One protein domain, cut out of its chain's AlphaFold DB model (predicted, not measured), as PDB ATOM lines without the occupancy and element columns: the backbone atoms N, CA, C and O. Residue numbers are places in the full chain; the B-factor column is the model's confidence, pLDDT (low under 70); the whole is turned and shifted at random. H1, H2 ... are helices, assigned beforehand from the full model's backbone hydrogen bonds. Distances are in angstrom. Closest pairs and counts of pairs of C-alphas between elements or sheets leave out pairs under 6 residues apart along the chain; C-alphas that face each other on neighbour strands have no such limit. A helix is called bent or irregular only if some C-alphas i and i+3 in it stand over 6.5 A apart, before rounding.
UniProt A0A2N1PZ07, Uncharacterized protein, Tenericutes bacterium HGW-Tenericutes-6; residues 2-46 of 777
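This is residues 2 to 46 of the 777 residues of an uncharacterized protein of Tenericutes bacterium HGW-Tenericutes-6 (UniProt A0A2N1PZ07). Two long helices, H1 and then H2, make an open V: they come near each other at the link of residues 21 to 23, and from there the two legs spread apart with nothing between them. H1 has a kink, and the free parts of the legs are residues 2 to 18 and residues 31 to 46. The printed part has 45 residues with two named helices and no named strand, and its class is all helix. The whole is extended, with a radius of gyration of the C-alphas of 14.9 A, and flat, spanning 40 by 29 by 8 A.

H1, residues 2 to 20, has a kink of 30 degrees near residue 14. It is only just irregular: C-alphas 11 and 14 are 6.6 A apart. A tight link of 3 residues joins it to H2, residues 24 to 44. The two helices are close but not clearly touching, with 1 pair of C-alphas within 8 A, those of Phe 19 and Tyr 27, 7.8 A apart. Their lines stand at a steep tilt of 63 degrees, and they run opposite ways. Their centres are 22.8 A apart. Of the O i to N i+4 pairs, 12 of 15 in H1 and 16 of 17 in H2 are within hydrogen-bond range.

H1 begins at C-alpha 2, at (112.317, 94.417, 94.901), and ends at C-alpha 20, 26.2 A away. H2 begins at C-alpha 24, at (95.269, 115.299, 116.793), and ends at C-alpha 44, at (95.756, 129.570, 89.716), 30.6 A away.

The two C-alphas farthest apart are those of Lys 2 and Lys 46, at 40.0 A. The printed part has no cut. The mean pLDDT of the printed part is 77.0; residues 2 to 17 and residue 19 are under 70.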
ATOM      1  N   LYS A   2     111.996  94.520  93.448       60.62
ATOM      2  CA  LYS A   2     112.317  94.417  94.901       60.62
ATOM      3  C   LYS A   2     113.135  95.587  95.484       60.62
ATOM      4  O   LYS A   2     112.838  96.030  96.588       60.62
ATOM      5  N   GLN A   3     114.129  96.109  94.758       59.06
ATOM      6  CA  GLN A   3     114.930  97.257  95.221       59.06
ATOM      7  C   GLN A   3     114.138  98.574  95.235       59.06
ATOM      8  O   GLN A   3     114.279  99.357  96.168       59.06
ATOM      9  N   PHE A   4     113.237  98.766  94.269       61.38
ATOM     10  CA  PHE A   4     112.331  99.916  94.215       61.38
ATOM     11  C   PHE A   4     111.370  99.928  95.416       61.38
ATOM     12  O   PHE A   4     111.206 100.943  96.087       61.38
ATOM     13  N   PHE A   5     110.833  98.756  95.775       64.75
ATOM     14  CA  PHE A   5     109.966  98.589  96.944       64.75
ATOM     15  C   PHE A   5     110.705  98.841  98.273       64.75
ATOM     16  O   PHE A   5     110.151  99.416  99.208       64.75
ATOM     17  N   LEU A   6     111.977  98.443  98.363       63.44
ATOM     18  CA  LEU A   6     112.836  98.686  99.530       63.44
ATOM     19  C   LEU A   6     113.227 100.162  99.679       63.44
ATOM     20  O   LEU A   6     113.270 100.658 100.807       63.44
ATOM     21  N   PHE A   7     113.465 100.859  98.567       65.75
ATOM     22  CA  PHE A   7     113.723 102.298  98.542       65.75
ATOM     23  C   PHE A   7     112.496 103.086  99.024       65.75
ATOM     24  O   PHE A   7     112.606 103.879  99.959       65.75
ATOM     25  N   PHE A   8     111.305 102.758  98.512       64.88
ATOM     26  CA  PHE A   8     110.040 103.352  98.962       64.88
ATOM     27  C   PHE A   8     109.762 103.083 100.448       64.88
ATOM     28  O   PHE A   8     109.417 103.986 101.210       64.88
ATOM     29  N   LYS A   9     109.994 101.847 100.910       62.78
ATOM     30  CA  LYS A   9     109.787 101.460 102.314       62.78
ATOM     31  C   LYS A   9     110.778 102.138 103.268       62.78
ATOM     32  O   LYS A   9     110.412 102.412 104.411       62.78
ATOM     33  N   LYS A  10     112.013 102.422 102.829       64.81
ATOM     34  CA  LYS A  10     112.982 103.234 103.590       64.81
ATOM     35  C   LYS A  10     112.598 104.717 103.603       64.81
ATOM     36  O   LYS A  10     112.672 105.314 104.671       64.81
ATOM     37  N   GLY A  11     112.124 105.271 102.484       65.56
ATOM     38  CA  GLY A  11     111.649 106.660 102.394       65.56
ATOM     39  C   GLY A  11     110.370 106.939 103.197       65.56
ATOM     40  O   GLY A  11     110.221 108.011 103.771       65.56
ATOM     41  N   MET A  12     109.478 105.951 103.337       64.94
ATOM     42  CA  MET A  12     108.231 106.085 104.108       64.94
ATOM     43  C   MET A  12     108.395 105.947 105.630       64.94
ATOM     44  O   MET A  12     107.512 106.370 106.375       64.94
ATOM     45  N   ARG A  13     109.487 105.349 106.130       68.94
ATOM     46  CA  ARG A  13     109.739 105.217 107.581       68.94
ATOM     47  C   ARG A  13     109.821 106.563 108.323       68.94
ATOM     48  O   ARG A  13     109.120 106.677 109.329       68.94
ATOM     49  N   PRO A  14     110.596 107.566 107.864       68.69
ATOM     50  CA  PRO A  14     110.640 108.874 108.522       68.69
ATOM     51  C   PRO A  14     109.294 109.607 108.451       68.69
ATOM     52  O   PRO A  14     108.882 110.208 109.435       68.69
ATOM     53  N   ILE A  15     108.553 109.470 107.346       66.12
ATOM     54  CA  ILE A  15     107.205 110.041 107.189       66.12
ATOM     55  C   ILE A  15     106.240 109.419 108.206       66.12
ATOM     56  O   ILE A  15     105.535 110.124 108.925       66.12
ATOM     57  N   LYS A  16     106.254 108.089 108.342       68.56
ATOM     58  CA  LYS A  16     105.411 107.375 109.310       68.56
ATOM     59  C   LYS A  16     105.753 107.741 110.759       68.56
ATOM     60  O   LYS A  16     104.843 107.872 111.571       68.56
ATOM     61  N   GLN A  17     107.036 107.924 111.079       69.38
ATOM     62  CA  GLN A  17     107.474 108.373 112.406       69.38
ATOM     63  C   GLN A  17     107.041 109.814 112.700       69.38
ATOM     64  O   GLN A  17     106.482 110.057 113.768       69.38
ATOM     65  N   PHE A  18     107.211 110.725 111.739       71.69
ATOM     66  CA  PHE A  18     106.769 112.119 111.828       71.69
ATOM     67  C   PHE A  18     105.273 112.221 112.143       71.69
ATOM     68  O   PHE A  18     104.878 112.869 113.109       71.69
ATOM     69  N   PHE A  19     104.446 111.488 111.398       69.88
ATOM     70  CA  PHE A  19     103.008 111.439 111.627       69.88
ATOM     71  C   PHE A  19     102.666 110.762 112.972       69.88
ATOM     72  O   PHE A  19     101.868 111.287 113.745       69.88
ATOM     73  N   SER A  20     103.310 109.654 113.347       70.50
ATOM     74  CA  SER A  20     103.003 108.953 114.611       70.50
ATOM     75  C   SER A  20     103.247 109.768 115.894       70.50
ATOM     76  O   SER A  20     102.700 109.425 116.938       70.50
ATOM     77  N   GLN A  21     104.043 110.840 115.826       76.62
ATOM     78  CA  GLN A  21     104.373 111.709 116.965       76.62
ATOM     79  C   GLN A  21     103.491 112.966 117.060       76.62
ATOM     80  O   GLN A  21     103.634 113.759 117.992       76.62
ATOM     81  N   MET A  22     102.586 113.189 116.103       77.88
ATOM     82  CA  MET A  22     101.735 114.378 116.076       77.88
ATOM     83  C   MET A  22     100.460 114.182 116.903       77.88
ATOM     84  O   MET A  22      99.777 113.166 116.818       77.88
ATOM     85  N   THR A  23     100.096 115.200 117.683       83.88
ATOM     86  CA  THR A  23      98.796 115.260 118.363       83.88
ATOM     87  C   THR A  23      97.669 115.515 117.357       83.88
ATOM     88  O   THR A  23      97.898 116.131 116.314       83.88
ATOM     89  N   ALA A  24      96.432 115.109 117.673       81.44
ATOM     90  CA  ALA A  24      95.269 115.299 116.793       81.44
ATOM     91  C   ALA A  24      95.103 116.759 116.317       81.44
ATOM     92  O   ALA A  24      94.850 117.004 115.141       81.44
ATOM     93  N   LYS A  25      95.361 117.740 117.197       83.00
ATOM     94  CA  LYS A  25      95.367 119.170 116.843       83.00
ATOM     95  C   LYS A  25      96.396 119.498 115.755       83.00
ATOM     96  O   LYS A  25      96.059 120.198 114.808       83.00
ATOM     97  N   ARG A  26      97.627 118.979 115.864       85.12
ATOM     98  CA  ARG A  26      98.692 119.205 114.869       85.12
ATOM     99  C   ARG A  26      98.380 118.536 113.530       85.12
ATOM    100  O   ARG A  26      98.705 119.092 112.486       85.12
ATOM    101  N   TYR A  27      97.745 117.365 113.561       85.81
ATOM    102  CA  TYR A  27      97.262 116.687 112.359       85.81
ATOM    103  C   TYR A  27      96.215 117.513 111.621       85.81
ATOM    104  O   TYR A  27      96.365 117.745 110.426       85.81
ATOM    105  N   ILE A  28      95.194 117.990 112.337       85.44
ATOM    106  CA  ILE A  28      94.130 118.816 111.758       85.44
ATOM    107  C   ILE A  28      94.719 120.101 111.174       85.44
ATOM    108  O   ILE A  28      94.398 120.448 110.043       85.44
ATOM    109  N   THR A  29      95.627 120.778 111.885       87.06
ATOM    110  CA  THR A  29      96.265 121.993 111.353       87.06
ATOM    111  C   THR A  29      97.104 121.713 110.115       87.06
ATOM    112  O   THR A  29      96.996 122.454 109.148       87.06
ATOM    113  N   LEU A  30      97.905 120.640 110.103       89.06
ATOM    114  CA  LEU A  30      98.716 120.290 108.934       89.06
ATOM    115  C   LEU A  30      97.830 119.928 107.739       89.06
ATOM    116  O   LEU A  30      98.090 120.389 106.633       89.06
ATOM    117  N   PHE A  31      96.770 119.148 107.964       90.25
ATOM    118  CA  PHE A  31      95.793 118.810 106.934       90.25
ATOM    119  C   PHE A  31      95.127 120.064 106.364       90.25
ATOM    120  O   PHE A  31      95.119 120.235 105.152       90.25
ATOM    121  N   LEU A  32      94.642 120.974 107.218       90.44
ATOM    122  CA  LEU A  32      94.036 122.234 106.782       90.44
ATOM    123  C   LEU A  32      95.034 123.127 106.039       90.44
ATOM    124  O   LEU A  32      94.667 123.713 105.030       90.44
ATOM    125  N   SER A  33      96.292 123.211 106.483       89.69
ATOM    126  CA  SER A  33      97.330 123.977 105.782       89.69
ATOM    127  C   SER A  33      97.646 123.389 104.411       89.69
ATOM    128  O   SER A  33      97.709 124.132 103.437       89.69
ATOM    129  N   VAL A  34      97.805 122.067 104.305       90.75
ATOM    130  CA  VAL A  34      98.039 121.391 103.018       90.75
ATOM    131  C   VAL A  34      96.825 121.538 102.106       90.75
ATOM    132  O   VAL A  34      96.990 121.867 100.938       90.75
ATOM    133  N   PHE A  35      95.615 121.361 102.635       90.69
ATOM    134  CA  PHE A  35      94.372 121.559 101.894       90.69
ATOM    135  C   PHE A  35      94.233 123.003 101.403       90.69
ATOM    136  O   PHE A  35      93.906 123.217 100.243       90.69
ATOM    137  N   PHE A  36      94.542 123.995 102.240       87.44
ATOM    138  CA  PHE A  36      94.505 125.405 101.857       87.44
ATOM    139  C   PHE A  36      95.556 125.736 100.793       87.44
ATOM    140  O   PHE A  36      95.231 126.386  99.806       87.44
ATOM    141  N   ILE A  37      96.792 125.244 100.933       89.38
ATOM    142  CA  ILE A  37      97.836 125.400  99.908       89.38
ATOM    143  C   ILE A  37      97.398 124.737  98.598       89.38
ATOM    144  O   ILE A  37      97.557 125.327  97.531       89.38
ATOM    145  N   LEU A  38      96.810 123.540  98.659       88.56
ATOM    146  CA  LEU A  38      96.278 122.846  97.488       88.56
ATOM    147  C   LEU A  38      95.147 123.651  96.831       88.56
ATOM    148  O   LEU A  38      95.145 123.837  95.623       88.56
ATOM    149  N   LEU A  39      94.218 124.185  97.618       85.19
ATOM    150  CA  LEU A  39      93.105 124.992  97.123       85.19
ATOM    151  C   LEU A  39      93.608 126.291  96.471       85.19
ATOM    152  O   LEU A  39      93.187 126.629  95.365       85.19
ATOM    153  N   VAL A  40      94.560 126.983  97.104       85.12
ATOM    154  CA  VAL A  40      95.199 128.187  96.551       85.12
ATOM    155  C   VAL A  40      95.945 127.858  95.262       85.12
ATOM    156  O   VAL A  40      95.748 128.548  94.268       85.12
ATOM    157  N   THR A  41      96.756 126.799  95.236       83.50
ATOM    158  CA  THR A  41      97.496 126.400  94.027       83.50
ATOM    159  C   THR A  41      96.550 126.027  92.887       83.50
ATOM    160  O   THR A  41      96.695 126.579  91.800       83.50
ATOM    161  N   LEU A  42      95.527 125.204  93.135       84.12
ATOM    162  CA  LEU A  42      94.506 124.852  92.140       84.12
ATOM    163  C   LEU A  42      93.749 126.078  91.610       84.12
ATOM    164  O   LEU A  42      93.402 126.113  90.431       84.12
ATOM    165  N   SER A  43      93.547 127.117  92.427       80.19
ATOM    166  CA  SER A  43      92.874 128.347  91.981       80.19
ATOM    167  C   SER A  43      93.628 129.099  90.873       80.19
ATOM    168  O   SER A  43      93.001 129.775  90.056       80.19
ATOM    169  N   PHE A  44      94.957 128.952  90.783       77.62
ATOM    170  CA  PHE A  44      95.756 129.570  89.716       77.62
ATOM    171  C   PHE A  44      95.642 128.843  88.371       77.62
ATOM    172  O   PHE A  44      95.886 129.478  87.341       77.62
ATOM    173  N   PHE A  45      95.232 127.569  88.387       80.25
ATOM    174  CA  PHE A  45      95.077 126.696  87.216       80.25
ATOM    175  C   PHE A  45      93.622 126.560  86.743       80.25
ATOM    176  O   PHE A  45      93.307 125.670  85.955       80.25
ATOM    177  N   LYS A  46      92.711 127.421  87.217       84.50
ATOM    178  CA  LYS A  46      91.348 127.475  86.674       84.50
ATOM    179  C   LYS A  46      91.411 127.792  85.169       84.50
ATOM    180  O   LYS A  46      92.210 128.624  84.752       84.50
TER     181      LYS A  46